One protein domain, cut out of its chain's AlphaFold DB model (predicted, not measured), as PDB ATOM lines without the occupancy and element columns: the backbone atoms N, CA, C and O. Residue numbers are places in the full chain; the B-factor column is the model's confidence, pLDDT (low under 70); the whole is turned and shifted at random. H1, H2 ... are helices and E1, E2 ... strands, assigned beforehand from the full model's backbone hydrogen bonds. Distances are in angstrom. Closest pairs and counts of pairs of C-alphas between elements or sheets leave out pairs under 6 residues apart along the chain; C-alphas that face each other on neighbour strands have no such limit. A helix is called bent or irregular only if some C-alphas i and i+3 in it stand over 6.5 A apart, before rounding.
ATOM      1  N   LYS A 728     192.849 175.229 267.687       82.94
ATOM      2  CA  LYS A 728     192.372 174.479 268.850       82.94
ATOM      3  C   LYS A 728     192.134 173.033 268.435       82.94
ATOM      4  O   LYS A 728     191.374 172.818 267.486       82.94
ATOM      5  N   GLY A 729     192.766 172.087 269.114       77.81
ATOM      6  CA  GLY A 729     192.473 170.670 268.970       77.81
ATOM      7  C   GLY A 729     191.159 170.285 269.647       77.81
ATOM      8  O   GLY A 729     190.398 171.136 270.137       77.81
ATOM      9  N   GLY A 730     190.836 169.003 269.555       75.31
ATOM     10  CA  GLY A 730     189.686 168.386 270.219       75.31
ATOM     11  C   GLY A 730     190.159 167.312 271.185       75.31
ATOM     12  O   GLY A 730     191.340 167.049 271.260       75.31
ATOM     13  N   ASN A 731     189.250 166.610 271.861       74.00
ATOM     14  CA  ASN A 731     189.643 165.658 272.917       74.00
ATOM     15  C   ASN A 731     190.293 164.340 272.407       74.00
ATOM     16  O   ASN A 731     190.246 163.320 273.099       74.00
ATOM     17  N   LEU A 732     190.827 164.322 271.183       74.31
ATOM     18  CA  LEU A 732     191.611 163.230 270.603       74.31
ATOM     19  C   LEU A 732     193.079 163.648 270.501       74.31
ATOM     20  O   LEU A 732     193.382 164.824 270.577       74.31
ATOM     21  N   ASP A 733     193.968 162.685 270.271       76.06
ATOM     22  CA  ASP A 733     195.398 162.972 270.127       76.06
ATOM     23  C   ASP A 733     195.664 163.739 268.822       76.06
ATOM     24  O   ASP A 733     195.564 163.177 267.722       76.06
ATOM     25  N   ASP A 734     196.036 165.009 268.946       76.44
ATOM     26  CA  ASP A 734     196.339 165.903 267.840       76.44
ATOM     27  C   ASP A 734     197.855 166.210 267.768       76.44
ATOM     28  O   ASP A 734     198.636 165.994 268.702       76.44
ATOM     29  N   ALA A 735     198.322 166.691 266.610       80.56
ATOM     30  CA  ALA A 735     199.704 167.145 266.448       80.56
ATOM     31  C   ALA A 735     199.773 168.489 265.724       80.56
ATOM     32  O   ALA A 735     199.128 168.693 264.692       80.56
ATOM     33  N   PHE A 736     200.612 169.386 266.236       83.19
ATOM     34  CA  PHE A 736     200.725 170.764 265.762       83.19
ATOM     35  C   PHE A 736     202.187 171.160 265.588       83.19
ATOM     36  O   PHE A 736     203.024 170.804 266.414       83.19
ATOM     37  N   VAL A 737     202.511 171.932 264.547       82.25
ATOM     38  CA  VAL A 737     203.850 172.531 264.414       82.25
ATOM     39  C   VAL A 737     203.867 173.874 265.120       82.25
ATOM     40  O   VAL A 737     203.050 174.757 264.842       82.25
ATOM     41  N   TYR A 738     204.823 174.041 266.028       84.56
ATOM     42  CA  TYR A 738     205.058 175.314 266.678       84.56
ATOM     43  C   TYR A 738     205.412 176.376 265.638       84.56
ATOM     44  O   TYR A 738     206.291 176.199 264.800       84.56
ATOM     45  N   SER A 739     204.740 177.518 265.732       75.44
ATOM     46  CA  SER A 739     205.068 178.694 264.940       75.44
ATOM     47  C   SER A 739     204.969 179.934 265.812       75.44
ATOM     48  O   SER A 739     203.987 180.162 266.525       75.44
ATOM     49  N   LYS A 740     206.021 180.755 265.770       74.50
ATOM     50  CA  LYS A 740     206.139 181.927 266.636       74.50
ATOM     51  C   LYS A 740     204.948 182.869 266.439       74.50
ATOM     52  O   LYS A 740     204.678 183.342 265.338       74.50
ATOM     53  N   GLY A 741     204.265 183.184 267.538       74.62
ATOM     54  CA  GLY A 741     203.201 184.185 267.577       74.62
ATOM     55  C   GLY A 741     201.781 183.679 267.308       74.62
ATOM     56  O   GLY A 741     200.859 184.474 267.520       74.62
ATOM     57  N   ARG A 742     201.583 182.410 266.928       81.19
ATOM     58  CA  ARG A 742     200.248 181.795 266.792       81.19
ATOM     59  C   ARG A 742     199.775 181.199 268.113       81.19
ATOM     60  O   ARG A 742     200.604 180.730 268.889       81.19
ATOM     61  N   MET A 743     198.468 181.237 268.378       87.00
ATOM     62  CA  MET A 743     197.890 180.501 269.503       87.00
ATOM     63  C   MET A 743     197.618 179.053 269.105       87.00
ATOM     64  O   MET A 743     197.002 178.807 268.069       87.00
ATOM     65  N   ILE A 744     198.071 178.109 269.927       86.44
ATOM     66  CA  ILE A 744     197.852 176.674 269.752       86.44
ATOM     67  C   ILE A 744     197.389 176.098 271.093       86.44
ATOM     68  O   ILE A 744     198.039 176.284 272.121       86.44
ATOM     69  N   ASP A 745     196.240 175.442 271.083       85.88
ATOM     70  CA  ASP A 745     195.591 174.841 272.251       85.88
ATOM     71  C   ASP A 745     195.287 173.382 271.899       85.88
ATOM     72  O   ASP A 745     194.413 173.167 271.062       85.88
ATOM     73  N   GLY A 746     196.027 172.415 272.451       78.31
ATOM     74  CA  GLY A 746     195.859 170.990 272.124       78.31
ATOM     75  C   GLY A 746     194.480 170.457 272.530       78.31
ATOM     76  O   GLY A 746     193.686 170.101 271.669       78.31
ATOM     77  N   ARG A 747     194.135 170.622 273.811       75.94
ATOM     78  CA  ARG A 747     192.884 170.195 274.476       75.94
ATOM     79  C   ARG A 747     192.688 168.679 274.562       75.94
ATOM     80  O   ARG A 747     192.136 168.070 273.662       75.94
ATOM     81  N   GLY A 748     192.814 168.125 275.768       71.31
ATOM     82  CA  GLY A 748     192.492 166.711 275.998       71.31
ATOM     83  C   GLY A 748     193.448 165.784 275.241       71.31
ATOM     84  O   GLY A 748     194.473 166.229 274.765       71.31
ATOM     85  N   GLY A 749     193.151 164.481 275.159       71.75
ATOM     86  CA  GLY A 749     194.040 163.547 274.446       71.75
ATOM     87  C   GLY A 749     195.486 163.505 274.980       71.75
ATOM     88  O   GLY A 749     195.732 163.791 276.149       71.75
ATOM     89  N   VAL A 750     196.409 163.043 274.134       75.81
ATOM     90  CA  VAL A 750     197.868 163.143 274.285       75.81
ATOM     91  C   VAL A 750     198.401 163.937 273.093       75.81
ATOM     92  O   VAL A 750     198.765 163.369 272.055       75.81
ATOM     93  N   ASP A 751     198.449 165.252 273.241       79.69
ATOM     94  CA  ASP A 751     198.773 166.162 272.152       79.69
ATOM     95  C   ASP A 751     200.277 166.353 271.973       79.69
ATOM     96  O   ASP A 751     201.063 166.417 272.927       79.69
ATOM     97  N   THR A 752     200.698 166.464 270.710       84.62
ATOM     98  CA  THR A 752     202.107 166.632 270.336       84.62
ATOM     99  C   THR A 752     202.376 167.997 269.707       84.62
ATOM    100  O   THR A 752     201.891 168.302 268.618       84.62
ATOM    101  N   LEU A 753     203.245 168.790 270.333       88.62
ATOM    102  CA  LEU A 753     203.821 169.996 269.740       88.62
ATOM    103  C   LEU A 753     205.158 169.669 269.064       88.62
ATOM    104  O   LEU A 753     206.107 169.236 269.712       88.62
ATOM    105  N   ILE A 754     205.266 169.906 267.762       86.50
ATOM    106  CA  ILE A 754     206.484 169.687 266.979       86.50
ATOM    107  C   ILE A 754     207.241 171.012 266.877       86.50
ATOM    108  O   ILE A 754     206.720 171.993 266.349       86.50
ATOM    109  N   VAL A 755     208.474 171.043 267.375       85.38
ATOM    110  CA  VAL A 755     209.348 172.220 267.377       85.38
ATOM    111  C   VAL A 755     210.474 171.995 266.382       85.38
ATOM    112  O   VAL A 755     211.220 171.027 266.492       85.38
ATOM    113  N   VAL A 756     210.571 172.882 265.397       75.56
ATOM    114  CA  VAL A 756     211.434 172.709 264.215       75.56
ATOM    115  C   VAL A 756     212.539 173.757 264.141       75.56
ATOM    116  O   VAL A 756     213.430 173.633 263.321       75.56
ATOM    117  N   ASP A 757     212.508 174.754 265.020       74.00
ATOM    118  CA  ASP A 757     213.508 175.811 265.135       74.00
ATOM    119  C   ASP A 757     213.943 175.939 266.591       74.00
ATOM    120  O   ASP A 757     213.304 175.391 267.489       74.00
ATOM    121  N   ASP A 758     215.010 176.694 266.836       78.88
ATOM    122  CA  ASP A 758     215.427 176.995 268.199       78.88
ATOM    123  C   ASP A 758     214.381 177.854 268.910       78.88
ATOM    124  O   ASP A 758     213.952 178.901 268.413       78.88
ATOM    125  N   VAL A 759     213.959 177.409 270.094       80.75
ATOM    126  CA  VAL A 759     212.870 178.049 270.831       80.75
ATOM    127  C   VAL A 759     213.244 178.299 272.281       80.75
ATOM    128  O   VAL A 759     213.611 177.399 273.033       80.75
ATOM    129  N   ASP A 760     213.047 179.547 272.705       85.50
ATOM    130  CA  ASP A 760     213.124 179.929 274.108       85.50
ATOM    131  C   ASP A 760     211.720 180.011 274.730       85.50
ATOM    132  O   ASP A 760     211.015 181.021 274.601       85.50
ATOM    133  N   PHE A 761     211.335 178.938 275.424       85.94
ATOM    134  CA  PHE A 761     210.151 178.849 276.281       85.94
ATOM    135  C   PHE A 761     210.433 179.235 277.744       85.94
ATOM    136  O   PHE A 761     209.548 179.146 278.591       85.94
ATOM    137  N   SER A 762     211.627 179.733 278.075       79.62
ATOM    138  CA  SER A 762     211.824 180.462 279.334       79.62
ATOM    139  C   SER A 762     211.225 181.875 279.274       79.62
ATOM    140  O   SER A 762     210.888 182.448 280.311       79.62
ATOM    141  N   ASN A 763     211.021 182.420 278.065       72.38
ATOM    142  CA  ASN A 763     210.321 183.683 277.850       72.38
ATOM    143  C   ASN A 763     208.795 183.482 277.793       72.38
ATOM    144  O   ASN A 763     208.246 182.966 276.816       72.38
ATOM    145  N   LEU A 764     208.108 183.970 278.828       63.94
ATOM    146  CA  LEU A 764     206.664 183.822 279.026       63.94
ATOM    147  C   LEU A 764     205.805 184.332 277.857       63.94
ATOM    148  O   LEU A 764     204.692 183.850 277.671       63.94
ATOM    149  N   ASP A 765     206.275 185.290 277.056       70.06
ATOM    150  CA  ASP A 765     205.470 185.827 275.949       70.06
ATOM    151  C   ASP A 765     205.397 184.885 274.737       70.06
ATOM    152  O   ASP A 765     204.421 184.937 273.984       70.06
ATOM    153  N   ASN A 766     206.377 183.987 274.580       65.06
ATOM    154  CA  ASN A 766     206.325 182.918 273.580       65.06
ATOM    155  C   ASN A 766     205.403 181.777 274.036       65.06
ATOM    156  O   ASN A 766     204.698 181.196 273.215       65.06
ATOM    157  N   VAL A 767     205.390 181.486 275.341       70.62
ATOM    158  CA  VAL A 767     204.690 180.326 275.908       70.62
ATOM    159  C   VAL A 767     203.205 180.560 276.145       70.62
ATOM    160  O   VAL A 767     202.423 179.666 275.875       70.62
ATOM    161  N   LYS A 768     202.766 181.757 276.562       73.62
ATOM    162  CA  LYS A 768     201.342 182.046 276.879       73.62
ATOM    163  C   LYS A 768     200.339 181.728 275.761       73.62
ATOM    164  O   LYS A 768     199.128 181.768 275.974       73.62
ATOM    165  N   LYS A 769     200.829 181.521 274.540       81.06
ATOM    166  CA  LYS A 769     200.028 181.191 273.363       81.06
ATOM    167  C   LYS A 769     199.914 179.687 273.111       81.06
ATOM    168  O   LYS A 769     199.138 179.310 272.246       81.06
ATOM    169  N   ILE A 770     200.651 178.860 273.843       86.56
ATOM    170  CA  ILE A 770     200.730 177.409 273.703       86.56
ATOM    171  C   ILE A 770     200.180 176.793 274.989       86.56
ATOM    172  O   ILE A 770     200.693 177.110 276.054       86.56
ATOM    173  N   ASN A 771     199.140 175.963 274.904       83.31
ATOM    174  CA  ASN A 771     198.517 175.342 276.079       83.31
ATOM    175  C   ASN A 771     198.078 173.902 275.779       83.31
ATOM    176  O   ASN A 771     197.748 173.596 274.632       83.31
ATOM    177  N   ASN A 772     197.975 173.086 276.833       79.94
ATOM    178  CA  ASN A 772     197.430 171.726 276.822       79.94
ATOM    179  C   ASN A 772     198.212 170.763 275.919       79.94
ATOM    180  O   ASN A 772     197.679 170.286 274.924       79.94
ATOM    181  N   PHE A 773     199.488 170.537 276.244       85.94
ATOM    182  CA  PHE A 773     200.345 169.578 275.548       85.94
ATOM    183  C   PHE A 773     201.024 168.593 276.491       85.94
ATOM    184  O   PHE A 773     201.705 168.974 277.445       85.94
ATOM    185  N   GLU A 774     200.973 167.320 276.132       84.94
ATOM    186  CA  GLU A 774     201.617 166.235 276.867       84.94
ATOM    187  C   GLU A 774     203.004 165.916 276.302       84.94
ATOM    188  O   GLU A 774     203.866 165.360 276.999       84.94
ATOM    189  N   LYS A 775     203.229 166.238 275.024       87.81
ATOM    190  CA  LYS A 775     204.426 165.850 274.283       87.81
ATOM    191  C   LYS A 775     204.993 166.995 273.456       87.81
ATOM    192  O   LYS A 775     204.279 167.693 272.743       87.81
ATOM    193  N   ILE A 776     206.316 167.123 273.475       91.88
ATOM    194  CA  ILE A 776     207.085 167.945 272.544       91.88
ATOM    195  C   ILE A 776     207.994 167.040 271.720       91.88
ATOM    196  O   ILE A 776     208.709 166.202 272.266       91.88
ATOM    197  N   GLN A 777     207.984 167.226 270.405       89.81
ATOM    198  CA  GLN A 777     208.911 166.580 269.487       89.81
ATOM    199  C   GLN A 777     209.901 167.598 268.931       89.81
ATOM    200  O   GLN A 777     209.495 168.580 268.312       89.81
ATOM    201  N   LEU A 778     211.191 167.349 269.148       86.25
ATOM    202  CA  LEU A 778     212.287 168.177 268.660       86.25
ATOM    203  C   LEU A 778     212.725 167.693 267.280       86.25
ATOM    204  O   LEU A 778     213.177 166.560 267.119       86.25
ATOM    205  N   GLY A 779     212.547 168.566 266.292       71.44
ATOM    206  CA  GLY A 779     213.031 168.407 264.931       71.44
ATOM    207  C   GLY A 779     212.738 167.044 264.298       71.44
ATOM    208  O   GLY A 779     211.668 166.444 264.433       71.44
ATOM    209  N   SER A 780     213.733 166.570 263.554       66.44
ATOM    210  CA  SER A 780     213.775 165.260 262.903       66.44
ATOM    211  C   SER A 780     215.167 164.650 263.094       66.44
ATOM    212  O   SER A 780     216.080 165.342 263.530       66.44
ATOM    213  N   ALA A 781     215.379 163.386 262.711       61.78
ATOM    214  CA  ALA A 781     216.665 162.695 262.913       61.78
ATOM    215  C   ALA A 781     217.902 163.430 262.338       61.78
ATOM    216  O   ALA A 781     219.019 163.269 262.837       61.78
ATOM    217  N   ASP A 782     217.708 164.251 261.301       57.56
ATOM    218  CA  ASP A 782     218.792 164.994 260.643       57.56
ATOM    219  C   ASP A 782     218.832 166.476 261.023       57.56
ATOM    220  O   ASP A 782     219.605 167.221 260.436       57.56
ATOM    221  N   GLN A 783     218.009 166.912 261.973       62.06
ATOM    222  CA  GLN A 783     217.971 168.291 262.436       62.06
ATOM    223  C   GLN A 783     218.422 168.354 263.891       62.06
ATOM    224  O   GLN A 783     218.128 167.452 264.666       62.06
ATOM    225  N   ALA A 784     219.137 169.417 264.246       68.50
ATOM    226  CA  ALA A 784     219.381 169.764 265.636       68.50
ATOM    227  C   ALA A 784     218.475 170.937 266.010       68.50
ATOM    228  O   ALA A 784     218.488 171.979 265.338       68.50
ATOM    229  N   VAL A 785     217.699 170.739 267.070       74.81
ATOM    230  CA  VAL A 785     216.812 171.736 267.659       74.81
ATOM    231  C   VAL A 785     217.190 171.945 269.121       74.81
ATOM    232  O   VAL A 785     217.407 170.991 269.873       74.81
ATOM    233  N   SER A 786     217.262 173.210 269.530       81.19
ATOM    234  CA  SER A 786     217.461 173.595 270.915       81.19
ATOM    235  C   SER A 786     216.182 174.189 271.466       81.19
ATOM    236  O   SER A 786     215.522 175.024 270.846       81.19
ATOM    237  N   ILE A 787     215.824 173.740 272.657       87.50
ATOM    238  CA  ILE A 787     214.664 174.238 273.374       87.50
ATOM    239  C   ILE A 787     215.073 174.606 274.785       87.50
ATOM    240  O   ILE A 787     215.776 173.857 275.466       87.50
ATOM    241  N   LYS A 788     214.629 175.770 275.238       89.56
ATOM    242  CA  LYS A 788     214.922 176.259 276.579       89.56
ATOM    243  C   LYS A 788     213.652 176.368 277.401       89.56
ATOM    244  O   LYS A 788     212.708 177.028 276.985       89.56
ATOM    245  N   PHE A 789     213.647 175.767 278.585       91.56
ATOM    246  CA  PHE A 789     212.510 175.754 279.502       91.56
ATOM    247  C   PHE A 789     212.794 176.517 280.796       91.56
ATOM    248  O   PHE A 789     213.903 176.496 281.339       91.56
ATOM    249  N   SER A 790     211.749 177.143 281.334       89.44
ATOM    250  CA  SER A 790     211.632 177.503 282.752       89.44
ATOM    251  C   SER A 790     210.516 176.671 283.402       89.44
ATOM    252  O   SER A 790     209.656 176.152 282.685       89.44
ATOM    253  N   PRO A 791     210.487 176.527 284.741       88.38
ATOM    254  CA  PRO A 791     209.404 175.815 285.422       88.38
ATOM    255  C   PRO A 791     208.021 176.410 285.128       88.38
ATOM    256  O   PRO A 791     207.081 175.657 284.884       88.38
ATOM    257  N   ASP A 792     207.920 177.743 285.083       84.25
ATOM    258  CA  ASP A 792     206.692 178.452 284.706       84.25
ATOM    259  C   ASP A 792     206.306 178.180 283.244       84.25
ATOM    260  O   ASP A 792     205.139 177.947 282.953       84.25
ATOM    261  N   GLY A 793     207.284 178.156 282.331       86.12
ATOM    262  CA  GLY A 793     207.044 177.847 280.920       86.12
ATOM    263  C   GLY A 793     206.533 176.420 280.714       86.12
ATOM    264  O   GLY A 793     205.570 176.214 279.990       86.12
ATOM    265  N   VAL A 794     207.114 175.430 281.400       88.12
ATOM    266  CA  VAL A 794     206.606 174.045 281.363       88.12
ATOM    267  C   VAL A 794     205.178 173.979 281.903       88.12
ATOM    268  O   VAL A 794     204.334 173.327 281.298       88.12
ATOM    269  N   PHE A 795     204.901 174.674 283.008       83.06
ATOM    270  CA  PHE A 795     203.567 174.725 283.605       83.06
ATOM    271  C   PHE A 795     202.516 175.350 282.682       83.06
ATOM    272  O   PHE A 795     201.379 174.891 282.677       83.06
ATOM    273  N   ASP A 796     202.885 176.382 281.921       81.62
ATOM    274  CA  ASP A 796     201.983 177.039 280.974       81.62
ATOM    275  C   ASP A 796     201.737 176.188 279.704       81.62
ATOM    276  O   ASP A 796     200.675 176.311 279.103       81.62
ATOM    277  N   ILE A 797     202.669 175.306 279.309       85.19
ATOM    278  CA  ILE A 797     202.525 174.426 278.127       85.19
ATOM    279  C   ILE A 797     201.630 173.217 278.407       85.19
ATOM    280  O   ILE A 797     200.796 172.866 277.573       85.19
ATOM    281  N   ILE A 798     201.848 172.540 279.535       80.31
ATOM    282  CA  ILE A 798     201.150 171.288 279.858       80.31
ATOM    283  C   ILE A 798     199.670 171.507 280.162       80.31
ATOM    284  O   ILE A 798     199.283 172.592 280.602       80.31
ATOM    285  N   ASP A 799     198.853 170.462 279.997       67.06
ATOM    286  CA  ASP A 799     197.483 170.431 280.533       67.06
ATOM    287  C   ASP A 799     197.523 170.382 282.074       67.06
ATOM    288  O   ASP A 799     197.412 169.351 282.738       67.06
ATOM    289  N   SER A 800     197.806 171.533 282.682       61.28
ATOM    290  CA  SER A 800     198.217 171.593 284.078       61.28
ATOM    291  C   SER A 800     197.056 171.353 285.046       61.28
ATOM    292  O   SER A 800     196.123 172.151 285.180       61.28
ATOM    293  N   ARG A 801     197.181 170.296 285.861       57.31
ATOM    294  CA  ARG A 801     196.488 170.191 287.154       57.31
ATOM    295  C   ARG A 801     197.393 169.734 288.278       57.31
ATOM    296  O   ARG A 801     198.057 168.703 288.189       57.31
ATOM    297  N   ASN A 802     197.346 170.469 289.388       59.31
ATOM    298  CA  ASN A 802     197.868 170.003 290.666       59.31
ATOM    299  C   ASN A 802     196.979 168.874 291.188       59.31
ATOM    300  O   ASN A 802     195.789 169.071 291.434       59.31
ATOM    301  N   THR A 803     197.553 167.699 291.403       54.69
ATOM    302  CA  THR A 803     196.818 166.551 291.938       54.69
ATOM    303  C   THR A 803     197.631 165.871 293.030       54.69
ATOM    304  O   THR A 803     198.846 166.070 293.138       54.69
ATOM    305  N   ARG A 804     196.946 165.129 293.900       58.69
ATOM    306  CA  ARG A 804     197.517 164.471 295.083       58.69
ATOM    307  C   ARG A 804     197.467 162.959 294.911       58.69
ATOM    308  O   ARG A 804     196.690 162.447 294.108       58.69
ATOM    309  N   ASP A 805     198.293 162.245 295.665       53.62
ATOM    310  CA  ASP A 805     198.236 160.785 295.697       53.62
ATOM    311  C   ASP A 805     196.954 160.273 296.394       53.62
ATOM    312  O   ASP A 805     196.137 161.041 296.909       53.62
ATOM    313  N   ALA A 806     196.779 158.950 296.450       53.25
ATOM    314  CA  ALA A 806     195.615 158.318 297.078       53.25
ATOM    315  C   ALA A 806     195.436 158.649 298.579       53.25
ATOM    316  O   ALA A 806     194.375 158.377 299.137       53.25
ATOM    317  N   SER A 807     196.443 159.228 299.246       52.69
ATOM    318  CA  SER A 807     196.336 159.696 300.634       52.69
ATOM    319  C   SER A 807     195.700 161.086 300.763       52.69
ATOM    320  O   SER A 807     195.383 161.508 301.875       52.69
ATOM    321  N   ASN A 808     195.516 161.800 299.644       53.47
ATOM    322  CA  ASN A 808     195.004 163.170 299.570       53.47
ATOM    323  C   ASN A 808     195.816 164.191 300.404       53.47
ATOM    324  O   ASN A 808     195.302 165.211 300.872       53.47
ATOM    325  N   SER A 809     197.111 163.929 300.602       56.53
ATOM    326  CA  SER A 809     198.011 164.799 301.365       56.53
ATOM    327  C   SER A 809     198.468 166.008 300.545       56.53
ATOM    328  O   SER A 809     198.970 165.848 299.433       56.53
ATOM    329  N   ALA A 810     198.408 167.215 301.119       59.72
ATOM    330  CA  ALA A 810     198.948 168.436 300.503       59.72
ATOM    331  C   ALA A 810     200.459 168.360 300.205       59.72
ATOM    332  O   ALA A 810     200.955 169.061 299.333       59.72
ATOM    333  N   ALA A 811     201.197 167.487 300.897       61.56
ATOM    334  CA  ALA A 811     202.620 167.268 300.635       61.56
ATOM    335  C   ALA A 811     202.892 166.443 299.361       61.56
ATOM    336  O   ALA A 811     204.029 166.411 298.902       61.56
ATOM    337  N   SER A 812     201.870 165.774 298.815       59.41
ATOM    338  CA  SER A 812     201.936 164.997 297.566       59.41
ATOM    339  C   SER A 812     201.459 165.787 296.342       59.41
ATOM    340  O   SER A 812     201.343 165.230 295.255       59.41
ATOM    341  N   GLU A 813     201.132 167.070 296.525       64.94
ATOM    342  CA  GLU A 813     200.566 167.912 295.480       64.94
ATOM    343  C   GLU A 813     201.634 168.294 294.446       64.94
ATOM    344  O   GLU A 813     202.627 168.957 294.757       64.94
ATOM    345  N   SER A 814     201.424 167.865 293.205       61.41
ATOM    346  CA  SER A 814     202.258 168.206 292.051       61.41
ATOM    347  C   SER A 814     201.393 168.341 290.811       61.41
ATOM    348  O   SER A 814     200.311 167.742 290.765       61.41
ATOM    349  N   VAL A 815     201.898 169.029 289.785       64.62
ATOM    350  CA  VAL A 815     201.333 168.887 288.445       64.62
ATOM    351  C   VAL A 815     201.407 167.425 288.051       64.62
ATOM    352  O   VAL A 815     202.354 166.712 288.411       64.62
ATOM    353  N   ASN A 816     200.326 166.955 287.457       63.94
ATOM    354  CA  ASN A 816     200.156 165.560 287.145       63.94
ATOM    355  C   ASN A 816     200.681 165.206 285.752       63.94
ATOM    356  O   ASN A 816     201.261 164.134 285.616       63.94
ATOM    357  N   THR A 817     200.616 166.119 284.788       70.75
ATOM    358  CA  THR A 817     201.185 165.889 283.465       70.75
ATOM    359  C   THR A 817     202.698 165.877 283.540       70.75
ATOM    360  O   THR A 817     203.328 166.809 284.057       70.75
ATOM    361  N   VAL A 818     203.288 164.821 282.997       82.38
ATOM    362  CA  VAL A 818     204.714 164.768 282.703       82.38
ATOM    363  C   VAL A 818     204.879 165.228 281.267       82.38
ATOM    364  O   VAL A 818     204.499 164.510 280.343       82.38
ATOM    365  N   LEU A 819     205.470 166.407 281.069       89.12
ATOM    366  CA  LEU A 819     205.816 166.847 279.722       89.12
ATOM    367  C   LEU A 819     206.900 165.914 279.179       89.12
ATOM    368  O   LEU A 819     207.987 165.827 279.761       89.12
ATOM    369  N   LYS A 820     206.613 165.210 278.083       91.25
ATOM    370  CA  LYS A 820     207.591 164.329 277.437       91.25
ATOM    371  C   LYS A 820     208.242 165.036 276.261       91.25
ATOM    372  O   LYS A 820     207.556 165.454 275.336       91.25
ATOM    373  N   VAL A 821     209.564 165.135 276.269       94.00
ATOM    374  CA  VAL A 821     210.357 165.700 275.176       94.00
ATOM    375  C   VAL A 821     211.042 164.559 274.440       94.00
ATOM    376  O   VAL A 821     211.888 163.871 275.011       94.00
ATOM    377  N   ILE A 822     210.674 164.357 273.177       90.00
ATOM    378  CA  ILE A 822     211.304 163.376 272.291       90.00
ATOM    379  C   ILE A 822     212.219 164.078 271.288       90.00
ATOM    380  O   ILE A 822     211.903 165.165 270.810       90.00
ATOM    381  N   GLY A 823     213.348 163.453 270.977       84.62
ATOM    382  CA  GLY A 823     214.388 164.025 270.126       84.62
ATOM    383  C   GLY A 823     215.546 163.051 269.918       84.62
ATOM    384  O   GLY A 823     215.579 161.962 270.496       84.62
ATOM    385  N   GLY A 824     216.492 163.433 269.068       74.19
ATOM    386  CA  GLY A 824     217.736 162.713 268.818       74.19
ATOM    387  C   GLY A 824     218.922 163.277 269.604       74.19
ATOM    388  O   GLY A 824     218.848 164.322 270.244       74.19
ATOM    389  N   GLY A 825     220.082 162.618 269.510       72.88
ATOM    390  CA  GLY A 825     221.287 163.046 270.244       72.88
ATOM    391  C   GLY A 825     221.952 164.340 269.770       72.88
ATOM    392  O   GLY A 825     222.971 164.757 270.324       72.88
ATOM    393  N   LYS A 826     221.382 164.969 268.744       68.88
ATOM    394  CA  LYS A 826     221.777 166.284 268.237       68.88
ATOM    395  C   LYS A 826     220.992 167.418 268.898       68.88
ATOM    396  O   LYS A 826     221.460 168.552 268.883       68.88
ATOM    397  N   ASP A 827     219.838 167.102 269.477       79.25
ATOM    398  CA  ASP A 827     218.960 168.077 270.108       79.25
ATOM    399  C   ASP A 827     219.468 168.459 271.496       79.25
ATOM    400  O   ASP A 827     220.102 167.659 272.197       79.25
ATOM    401  N   LEU A 828     219.165 169.695 271.891       82.56
ATOM    402  CA  LEU A 828     219.580 170.274 273.161       82.56
ATOM    403  C   LEU A 828     218.372 170.789 273.940       82.56
ATOM    404  O   LEU A 828     217.623 171.642 273.474       82.56
ATOM    405  N   VAL A 829     218.226 170.331 275.176       91.31
ATOM    406  CA  VAL A 829     217.260 170.875 276.127       91.31
ATOM    407  C   VAL A 829     218.002 171.668 277.195       91.31
ATOM    408  O   VAL A 829     218.789 171.122 277.964       91.31
ATOM    409  N   GLN A 830     217.731 172.963 277.269       89.50
ATOM    410  CA  GLN A 830     218.272 173.848 278.293       89.50
ATOM    411  C   GLN A 830     217.227 174.073 279.384       89.50
ATOM    412  O   GLN A 830     216.132 174.568 279.123       89.50
ATOM    413  N   LEU A 831     217.553 173.736 280.624       93.12
ATOM    414  CA  LEU A 831     216.664 173.902 281.768       93.12
ATOM    415  C   LEU A 831     217.187 175.034 282.644       93.12
ATOM    416  O   LEU A 831     218.286 174.951 283.179       93.12
ATOM    417  N   THR A 832     216.395 176.094 282.780       86.00
ATOM    418  CA  THR A 832     216.727 177.259 283.614       86.00
ATOM    419  C   THR A 832     216.067 177.188 284.983       86.00
ATOM    420  O   THR A 832     215.025 176.553 285.130       86.00
ATOM    421  N   HIS A 833     216.577 177.964 285.944       74.38
ATOM    422  CA  HIS A 833     216.064 178.018 287.321       74.38
ATOM    423  C   HIS A 833     216.303 176.691 288.071       74.38
ATOM    424  O   HIS A 833     217.119 175.874 287.658       74.38
ATOM    425  N   ASP A 834     215.614 176.464 289.195       81.56
ATOM    426  CA  ASP A 834     215.874 175.360 290.133       81.56
ATOM    427  C   ASP A 834     215.444 173.957 289.624       81.56
ATOM    428  O   ASP A 834     215.001 173.115 290.414       81.56
ATOM    429  N   PHE A 835     215.542 173.670 288.318       91.75
ATOM    430  CA  PHE A 835     215.394 172.299 287.825       91.75
ATOM    431  C   PHE A 835     216.502 171.415 288.397       91.75
ATOM    432  O   PHE A 835     217.692 171.713 288.320       91.75
ATOM    433  N   VAL A 836     216.099 170.271 288.939       92.31
ATOM    434  CA  VAL A 836     217.009 169.245 289.443       92.31
ATOM    435  C   VAL A 836     216.638 167.899 288.849       92.31
ATOM    436  O   VAL A 836     215.465 167.614 288.599       92.31
ATOM    437  N   LYS A 837     217.631 167.034 288.641       92.31
ATOM    438  CA  LYS A 837     217.378 165.661 288.195       92.31
ATOM    439  C   LYS A 837     216.518 164.934 289.235       92.31
ATOM    440  O   LYS A 837     216.822 164.963 290.431       92.31
ATOM    441  N   ALA A 838     215.434 164.305 288.794       91.06
ATOM    442  CA  ALA A 838     214.527 163.580 289.671       91.06
ATOM    443  C   ALA A 838     215.223 162.343 290.260       91.06
ATOM    444  O   ALA A 838     215.973 161.637 289.585       91.06
ATOM    445  N   THR A 839     214.982 162.071 291.541       90.75
ATOM    446  CA  THR A 839     215.522 160.884 292.215       90.75
ATOM    447  C   THR A 839     214.646 159.657 291.951       90.75
ATOM    448  O   THR A 839     213.464 159.791 291.635       90.75
ATOM    449  N   LYS A 840     215.167 158.441 292.191       88.69
ATOM    450  CA  LYS A 840     214.349 157.211 292.136       88.69
ATOM    451  C   LYS A 840     213.098 157.300 293.022       88.69
ATOM    452  O   LYS A 840     212.044 156.782 292.672       88.69
ATOM    453  N   ALA A 841     213.206 157.970 294.174       87.12
ATOM    454  CA  ALA A 841     212.084 158.165 295.088       87.12
ATOM    455  C   ALA A 841     211.022 159.115 294.514       87.12
ATOM    456  O   ALA A 841     209.832 158.873 294.716       87.12
ATOM    457  N   ASP A 842     211.440 160.153 293.782       87.31
ATOM    458  CA  ASP A 842     210.528 161.058 293.077       87.31
ATOM    459  C   ASP A 842     209.789 160.319 291.958       87.31
ATOM    460  O   ASP A 842     208.565 160.357 291.911       87.31
ATOM    461  N   VAL A 843     210.513 159.563 291.124       88.12
ATOM    462  CA  VAL A 843     209.927 158.760 290.035       88.12
ATOM    463  C   VAL A 843     208.975 157.694 290.586       88.12
ATOM    464  O   VAL A 843     207.873 157.517 290.078       88.12
ATOM    465  N   ALA A 844     209.331 157.020 291.682       84.69
ATOM    466  CA  ALA A 844     208.443 156.059 292.333       84.69
ATOM    467  C   ALA A 844     207.214 156.721 292.986       84.69
ATOM    468  O   ALA A 844     206.164 156.090 293.105       84.69
ATOM    469  N   MET A 845     207.320 157.964 293.465       80.06
ATOM    470  CA  MET A 845     206.166 158.736 293.942       80.06
ATOM    471  C   MET A 845     205.233 159.075 292.779       80.06
ATOM    472  O   MET A 845     204.043 158.772 292.863       80.06
ATOM    473  N   LEU A 846     205.791 159.608 291.691       79.00
ATOM    474  CA  LEU A 846     205.082 159.943 290.460       79.00
ATOM    475  C   LEU A 846     204.368 158.708 289.890       79.00
ATOM    476  O   LEU A 846     203.146 158.672 289.812       79.00
ATOM    477  N   ASN A 847     205.084 157.610 289.653       79.19
ATOM    478  CA  ASN A 847     204.489 156.380 289.125       79.19
ATOM    479  C   ASN A 847     203.420 155.773 290.044       79.19
ATOM    480  O   ASN A 847     202.451 155.199 289.547       79.19
ATOM    481  N   ARG A 848     203.547 155.889 291.376       74.50
ATOM    482  CA  ARG A 848     202.489 155.451 292.307       74.50
ATOM    483  C   ARG A 848     201.228 156.295 292.167       74.50
ATOM    484  O   ARG A 848     200.139 155.728 292.198       74.50
ATOM    485  N   LYS A 849     201.374 157.605 291.963       68.88
ATOM    486  CA  LYS A 849     200.270 158.531 291.684       68.88
ATOM    487  C   LYS A 849     199.496 158.100 290.430       68.88
ATOM    488  O   LYS A 849     198.285 157.913 290.499       68.88
ATOM    489  N   HIS A 850     200.211 157.785 289.347       62.97
ATOM    490  CA  HIS A 850     199.633 157.312 288.078       62.97
ATOM    491  C   HIS A 850     199.290 155.816 288.052       62.97
ATOM    492  O   HIS A 850     198.820 155.300 287.048       62.97
ATOM    493  N   SER A 851     199.535 155.061 289.128       56.66
ATOM    494  CA  SER A 851     199.156 153.639 289.189       56.66
ATOM    495  C   SER A 851     197.740 153.409 289.712       56.66
ATOM    496  O   SER A 851     197.219 152.311 289.553       56.66
ATOM    497  N   VAL A 852     197.126 154.425 290.327       47.66
ATOM    498  CA  VAL A 852     195.748 154.386 290.858       47.66
ATOM    499  C   VAL A 852     194.735 154.929 289.840       47.66
ATOM    500  O   VAL A 852     193.557 154.586 289.878       47.66
ATOM    501  N   VAL A 853     195.211 155.759 288.915       46.59
ATOM    502  CA  VAL A 853     194.470 156.383 287.815       46.59
ATOM    503  C   VAL A 853     194.831 155.589 286.555       46.59
ATOM    504  O   VAL A 853     195.996 155.250 286.385       46.59
ATOM    505  N   GLY A 854     193.883 155.246 285.680       45.94
ATOM    506  CA  GLY A 854     194.124 154.456 284.451       45.94
ATOM    507  C   GLY A 854     195.007 155.130 283.384       45.94
ATOM    508  O   GLY A 854     194.944 154.768 282.215       45.94
ATOM    509  N   ASP A 855     195.798 156.118 283.783       52.62
ATOM    510  CA  ASP A 855     196.651 156.964 282.967       52.62
ATOM    511  C   ASP A 855     198.061 156.358 282.904       52.62
ATOM    512  O   ASP A 855     198.879 156.476 283.821       52.62
ATOM    513  N   MET A 856     198.313 155.621 281.823       60.53
ATOM    514  CA  MET A 856     199.620 155.024 281.550       60.53
ATOM    515  C   MET A 856     200.596 156.019 280.920       60.53
ATOM    516  O   MET A 856     201.794 155.756 280.962       60.53
ATOM    517  N   TYR A 857     200.114 157.131 280.351       72.25
ATOM    518  CA  TYR A 857     200.973 158.078 279.645       72.25
ATOM    519  C   TYR A 857     201.913 158.786 280.618       72.25
ATOM    520  O   TYR A 857     203.127 158.780 280.421       72.25
ATOM    521  N   ASN A 858     201.378 159.303 281.722       73.12
ATOM    522  CA  ASN A 858     202.167 160.032 282.714       73.12
ATOM    523  C   ASN A 858     203.059 159.140 283.597       73.12
ATOM    524  O   ASN A 858     203.749 159.625 284.497       73.12
ATOM    525  N   LYS A 859     203.088 157.823 283.350       78.69
ATOM    526  CA  LYS A 859     204.107 156.959 283.948       78.69
ATOM    527  C   LYS A 859     205.442 157.171 283.248       78.69
ATOM    528  O   LYS A 859     205.532 157.242 282.023       78.69
ATOM    529  N   VAL A 860     206.482 157.215 284.065       86.06
ATOM    530  CA  VAL A 860     207.872 157.167 283.626       86.06
ATOM    531  C   VAL A 860     208.288 155.707 283.555       86.06
ATOM    532  O   VAL A 860     208.168 154.975 284.546       86.06
ATOM    533  N   ASP A 861     208.816 155.289 282.409       86.69
ATOM    534  CA  ASP A 861     209.369 153.949 282.261       86.69
ATOM    535  C   ASP A 861     210.603 153.780 283.146       86.69
ATOM    536  O   ASP A 861     211.492 154.635 283.190       86.69
ATOM    537  N   VAL A 862     210.663 152.656 283.865       88.75
ATOM    538  CA  VAL A 862     211.763 152.342 284.780       88.75
ATOM    539  C   VAL A 862     212.391 150.988 284.467       88.75
ATOM    540  O   VAL A 862     211.715 150.042 284.064       88.75
ATOM    541  N   THR A 863     213.696 150.877 284.692       87.50
ATOM    542  CA  THR A 863     214.436 149.614 284.621       87.50
ATOM    543  C   THR A 863     214.022 148.666 285.754       87.50
ATOM    544  O   THR A 863     213.347 149.052 286.712       87.50
ATOM    545  N   SER A 864     214.500 147.419 285.714       84.31
ATOM    546  CA  SER A 864     214.319 146.456 286.812       84.31
ATOM    547  C   SER A 864     214.873 146.935 288.163       84.31
ATOM    548  O   SER A 864     214.470 146.418 289.202       84.31
ATOM    549  N   GLU A 865     215.785 147.910 288.163       81.94
ATOM    550  CA  GLU A 865     216.384 148.510 289.364       81.94
ATOM    551  C   GLU A 865     215.637 149.769 289.848       81.94
ATOM    552  O   GLU A 865     216.028 150.386 290.845       81.94
ATOM    553  N   GLY A 866     214.553 150.148 289.157       79.75
ATOM    554  CA  GLY A 866     213.722 151.308 289.480       79.75
ATOM    555  C   GLY A 866     214.306 152.654 289.042       79.75
ATOM    556  O   GLY A 866     213.837 153.689 289.515       79.75
ATOM    557  N   ASP A 867     215.330 152.656 288.185       84.19
ATOM    558  CA  ASP A 867     215.846 153.872 287.543       84.19
ATOM    559  C   ASP A 867     214.993 154.246 286.342       84.19
ATOM    560  O   ASP A 867     214.600 153.361 285.590       84.19
ATOM    561  N   ALA A 868     214.739 155.539 286.138       89.19
ATOM    562  CA  ALA A 868     214.087 156.008 284.921       89.19
ATOM    563  C   ALA A 868     214.920 155.630 283.686       89.19
ATOM    564  O   ALA A 868     216.143 155.780 283.697       89.19
ATOM    565  N   VAL A 869     214.251 155.131 282.643       90.25
ATOM    566  CA  VAL A 869     214.870 154.827 281.343       90.25
ATOM    567  C   VAL A 869     215.288 156.124 280.649       90.25
ATOM    568  O   VAL A 869     216.396 156.220 280.136       90.25
ATOM    569  N   ASN A 870     214.416 157.131 280.693       91.50
ATOM    570  CA  ASN A 870     214.654 158.470 280.168       91.50
ATOM    571  C   ASN A 870     215.200 159.418 281.248       91.50
ATOM    572  O   ASN A 870     215.163 159.140 282.451       91.50
ATOM    573  N   GLN A 871     215.694 160.583 280.829       93.44
ATOM    574  CA  GLN A 871     216.189 161.603 281.746       93.44
ATOM    575  C   GLN A 871     215.020 162.394 282.341       93.44
ATOM    576  O   GLN A 871     214.359 163.150 281.641       93.44
ATOM    577  N   VAL A 872     214.783 162.262 283.648       94.50
ATOM    578  CA  VAL A 872     213.682 162.968 284.322       94.50
ATOM    579  C   VAL A 872     214.202 164.110 285.183       94.50
ATOM    580  O   VAL A 872     215.092 163.918 286.017       94.50
ATOM    581  N   TYR A 873     213.604 165.285 285.022       94.75
ATOM    582  CA  TYR A 873     213.881 166.490 285.797       94.75
ATOM    583  C   TYR A 873     212.613 166.976 286.495       94.75
ATOM    584  O   TYR A 873     211.497 166.747 286.029       94.75
ATOM    585  N   LYS A 874     212.786 167.640 287.637       92.00
ATOM    586  CA  LYS A 874     211.697 168.244 288.407       92.00
ATOM    587  C   LYS A 874     212.060 169.661 288.822       92.00
ATOM    588  O   LYS A 874     213.226 169.940 289.096       92.00
ATOM    589  N   ALA A 875     211.058 170.515 288.956       90.88
ATOM    590  CA  ALA A 875     211.204 171.826 289.576       90.88
ATOM    591  C   ALA A 875     210.005 172.121 290.469       90.88
ATOM    592  O   ALA A 875     208.881 171.727 290.160       90.88
ATOM    593  N   THR A 876     210.246 172.836 291.565       87.38
ATOM    594  CA  THR A 876     209.198 173.303 292.472       87.38
ATOM    595  C   THR A 876     209.294 174.812 292.610       87.38
ATOM    596  O   THR A 876     210.338 175.327 292.996       87.38
ATOM    597  N   PHE A 877     208.198 175.514 292.351       84.75
ATOM    598  CA  PHE A 877     208.159 176.974 292.316       84.75
ATOM    599  C   PHE A 877     206.862 177.503 292.942       84.75
ATOM    600  O   PHE A 877     205.927 176.744 293.206       84.75
ATOM    601  N   ASN A 878     206.828 178.804 293.236       83.69
ATOM    602  CA  ASN A 878     205.630 179.479 293.732       83.69
ATOM    603  C   ASN A 878     205.142 180.468 292.675       83.69
ATOM    604  O   ASN A 878     205.938 181.273 292.194       83.69
ATOM    605  N   ARG A 879     203.842 180.459 292.381       77.56
ATOM    606  CA  ARG A 879     203.204 181.388 291.445       77.56
ATOM    607  C   ARG A 879     202.178 182.245 292.178       77.56
ATOM    608  O   ARG A 879     201.519 181.789 293.110       77.56
ATOM    609  N   GLN A 880     202.072 183.511 291.780       76.81
ATOM    610  CA  GLN A 880     200.965 184.367 292.195       76.81
ATOM    611  C   GLN A 880     199.823 184.235 291.204       76.81
ATOM    612  O   GLN A 880     199.949 184.629 290.046       76.81
ATOM    613  N   GLU A 881     198.692 183.744 291.683       66.69
ATOM    614  CA  GLU A 881     197.461 183.651 290.913       66.69
ATOM    615  C   GLU A 881     196.480 184.710 291.402       66.69
ATOM    616  O   GLU A 881     196.262 184.868 292.605       66.69
ATOM    617  N   THR A 882     195.879 185.457 290.475       57.66
ATOM    618  CA  THR A 882     194.800 186.389 290.807       57.66
ATOM    619  C   THR A 882     193.472 185.750 290.454       57.66
ATOM    620  O   THR A 882     193.160 185.569 289.283       57.66
ATOM    621  N   ILE A 883     192.678 185.435 291.472       52.16
ATOM    622  CA  ILE A 883     191.389 184.763 291.317       52.16
ATOM    623  C   ILE A 883     190.317 185.651 291.949       52.16
ATOM    624  O   ILE A 883     190.383 185.962 293.140       52.16
ATOM    625  N   ASN A 884     189.343 186.098 291.149       47.94
ATOM    626  CA  ASN A 884     188.271 187.017 291.565       47.94
ATOM    627  C   ASN A 884     188.778 188.293 292.268       47.94
ATOM    628  O   ASN A 884     188.175 188.777 293.225       47.94
ATOM    629  N   GLY A 885     189.914 188.831 291.807       55.19
ATOM    630  CA  GLY A 885     190.544 190.031 292.369       55.19
ATOM    631  C   GLY A 885     191.385 189.803 293.632       55.19
ATOM    632  O   GLY A 885     191.936 190.768 294.154       55.19
ATOM    633  N   ASN A 886     191.524 188.557 294.106       51.09
ATOM    634  CA  ASN A 886     192.402 188.193 295.219       51.09
ATOM    635  C   ASN A 886     193.676 187.514 294.708       51.09
ATOM    636  O   ASN A 886     193.593 186.535 293.968       51.09
ATOM    637  N   THR A 887     194.842 187.993 295.141       70.81
ATOM    638  CA  THR A 887     196.135 187.364 294.837       70.81
ATOM    639  C   THR A 887     196.448 186.274 295.860       70.81
ATOM    640  O   THR A 887     196.482 186.536 297.064       70.81
ATOM    641  N   ILE A 888     196.689 185.054 295.386       67.19
ATOM    642  CA  ILE A 888     197.007 183.874 296.191       67.19
ATOM    643  C   ILE A 888     198.365 183.342 295.726       67.19
ATOM    644  O   ILE A 888     198.622 183.275 294.530       67.19
ATOM    645  N   ASN A 889     199.239 182.979 296.668       72.31
ATOM    646  CA  ASN A 889     200.479 182.272 296.351       72.31
ATOM    647  C   ASN A 889     200.206 180.766 296.359       72.31
ATOM    648  O   ASN A 889     199.874 180.211 297.411       72.31
ATOM    649  N   THR A 890     200.371 180.119 295.214       70.12
ATOM    650  CA  THR A 890     200.247 178.671 295.029       70.12
ATOM    651  C   THR A 890     201.626 178.068 294.779       70.12
ATOM    652  O   THR A 890     202.502 178.696 294.186       70.12
ATOM    653  N   ARG A 891     201.859 176.862 295.307       78.75
ATOM    654  CA  ARG A 891     203.106 176.114 295.106       78.75
ATOM    655  C   ARG A 891     202.849 175.018 294.082       78.75
ATOM    656  O   ARG A 891     201.908 174.246 294.248       78.75
ATOM    657  N   HIS A 892     203.712 174.920 293.080       78.88
ATOM    658  CA  HIS A 892     203.600 173.947 291.998       78.88
ATOM    659  C   HIS A 892     204.875 173.124 291.888       78.88
ATOM    660  O   HIS A 892     205.966 173.602 292.203       78.88
ATOM    661  N   THR A 893     204.728 171.879 291.445       83.75
ATOM    662  CA  THR A 893     205.852 171.006 291.095       83.75
ATOM    663  C   THR A 893     205.595 170.426 289.718       83.75
ATOM    664  O   THR A 893     204.562 169.793 289.539       83.75
ATOM    665  N   VAL A 894     206.516 170.625 288.778       87.06
ATOM    666  CA  VAL A 894     206.438 170.093 287.407       87.06
ATOM    667  C   VAL A 894     207.490 169.013 287.192       87.06
ATOM    668  O   VAL A 894     208.561 169.056 287.808       87.06
ATOM    669  N   PHE A 895     207.182 168.067 286.306       89.19
ATOM    670  CA  PHE A 895     208.093 167.018 285.862       89.19
ATOM    671  C   PHE A 895     208.279 167.092 284.348       89.19
ATOM    672  O   PHE A 895     207.327 167.323 283.607       89.19
ATOM    673  N   LEU A 896     209.516 166.876 283.914       92.56
ATOM    674  CA  LEU A 896     209.913 166.832 282.515       92.56
ATOM    675  C   LEU A 896     210.645 165.513 282.271       92.56
ATOM    676  O   LEU A 896     211.643 165.235 282.939       92.56
ATOM    677  N   GLU A 897     210.149 164.703 281.342       94.19
ATOM    678  CA  GLU A 897     210.799 163.473 280.886       94.19
ATOM    679  C   GLU A 897     211.419 163.728 279.511       94.19
ATOM    680  O   GLU A 897     210.719 163.997 278.543       94.19
ATOM    681  N   ILE A 898     212.742 163.657 279.423       95.12
ATOM    682  CA  ILE A 898     213.504 163.909 278.203       95.12
ATOM    683  C   ILE A 898     214.062 162.577 277.712       95.12
ATOM    684  O   ILE A 898     214.742 161.874 278.467       95.12
ATOM    685  N   GLN A 899     213.776 162.239 276.455       91.81
ATOM    686  CA  GLN A 899     214.215 160.998 275.826       91.81
ATOM    687  C   GLN A 899     215.724 160.774 275.999       91.81
ATOM    688  O   GLN A 899     216.537 161.692 275.852       91.81
ATOM    689  N   ASP A 900     216.101 159.534 276.319       84.94
ATOM    690  CA  ASP A 900     217.511 159.166 276.417       84.94
ATOM    691  C   ASP A 900     218.250 159.424 275.093       84.94
ATOM    692  O   ASP A 900     217.736 159.174 274.002       84.94
ATOM    693  N   GLY A 901     219.462 159.964 275.198       80.94
ATOM    694  CA  GLY A 901     220.255 160.427 274.060       80.94
ATOM    695  C   GLY A 901     220.164 161.928 273.778       80.94
ATOM    696  O   GLY A 901     221.162 162.473 273.319       80.94
ATOM    697  N   VAL A 902     219.061 162.615 274.104       85.88
ATOM    698  CA  VAL A 902     218.958 164.085 273.964       85.88
ATOM    699  C   VAL A 902     219.899 164.780 274.955       85.88
ATOM    700  O   VAL A 902     220.008 164.379 276.118       85.88
ATOM    701  N   GLN A 903     220.592 165.831 274.516       86.75
ATOM    702  CA  GLN A 903     221.520 166.564 275.377       86.75
ATOM    703  C   GLN A 903     220.746 167.474 276.332       86.75
ATOM    704  O   GLN A 903     219.777 168.114 275.930       86.75
ATOM    705  N   VAL A 904     221.174 167.554 277.595       88.19
ATOM    706  CA  VAL A 904     220.530 168.413 278.598       88.19
ATOM    707  C   VAL A 904     221.561 169.278 279.305       88.19
ATOM    708  O   VAL A 904     222.522 168.752 279.868       88.19
ATOM    709  N   ASP A 905     221.312 170.585 279.327       87.12
ATOM    710  CA  ASP A 905     222.093 171.563 280.080       87.12
ATOM    711  C   ASP A 905     221.239 172.167 281.203       87.12
ATOM    712  O   ASP A 905     220.128 172.647 280.977       87.12
ATOM    713  N   LEU A 906     221.772 172.147 282.426       85.62
ATOM    714  CA  LEU A 906     221.207 172.847 283.582       85.62
ATOM    715  C   LEU A 906     221.894 174.217 283.685       85.62
ATOM    716  O   LEU A 906     223.113 174.258 283.869       85.62
ATOM    717  N   LEU A 907     221.127 175.301 283.525       78.25
ATOM    718  CA  LEU A 907     221.603 176.692 283.454       78.25
ATOM    719  C   LEU A 907     221.465 177.455 284.772       78.25
ATOM    720  O   LEU A 907     220.370 177.399 285.381       78.25
TER     721      LEU A 907
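This is residues 728 to 907 of the 907 residues of an uncharacterized protein of Campylobacter concisus (UniProt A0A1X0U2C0). The chain winds in stacked turns as a short solenoid: E2 and E3, E4 and E5, E6 and E7, and E9 and E10 each put one strand into either of two sheets, which are only partly face to face. At one edge of the larger sheet is the long bent hairpin E8 and E9, with H2 packed on it; H3 only grazes that sheet, and long loops lie between the parts. The printed part has 180 residues, 81 in named elements, under half, in the order E1 E2 E3 H1 E4 E5 H2 E6 E7 H3 E8 E9 E10. One sheet, E1 E2 E4 E6 E9 E8, is mixed; the other, E3 E5 E7 E10, is parallel; the class is mixed, helices and strands. The whole is compact, with a radius of gyration of the C-alphas of 15.8 A and spans of 49 by 46 by 35 A.

E1, residues 735 to 737, is an edge strand and parallel to E2, residues 752 to 755, with N 736 and O 752 2.9 A apart. E3, residues 759 to 761, is parallel to E5, residues 786 to 789, with N 761 and O 788 at 2.8 A. H1, residues 764 to 767, only grazes the sheet of E3. E4, residues 775 to 778, is parallel to E2, with N 753 and O 775 at 2.8 A. H2, residues 791 to 797, touches H1, closest at the C-alphas of Val 767 and Gly 793, 6.1 A. E6, residues 818 to 822, is parallel to E4, with N 776 and O 820 at 2.8 A. E7, residues 828 to 831, is parallel to E5, with N 787 and O 828 at 2.9 A. H3, residues 840 to 852, is near E8, residues 871 to 883. E8 and E9, residues 886 to 898, form an antiparallel hairpin, with N 877 and O 892 at 2.9 A. H2 is on their twisted sheet; the C-alphas of Pro 791 and Ala 875 are 6.0 A apart. E9 is parallel to E6, with N 821 and O 897 at 2.8 A. E10, residues 903 to 906, is parallel to E7, with N 829 and O 903 at 2.8 A. Every O i to N i+4 pair is within hydrogen-bond range in H2, 8 of 9 in H3; H1 is too short for one.

E1 begins at C-alpha 735, (199.704, 167.145, 266.448). H3 is 18.9 A long, E8 35.3 A and E9 36.4 A. E8 bends by 57 degrees at residue 880, E9 by 50 degrees at residue 889. E10 ends at C-alpha 906, (221.207, 172.847, 283.582).

The farthest C-alphas, those of Ser 864 and Gly 885, are 49.9 A apart. The printed part has no cut. Long links join E1 to E2, H2 to E6 and H3 to E8. The mean pLDDT of the printed part is 77.7; 41 residues are under 70, among them 799 to 816.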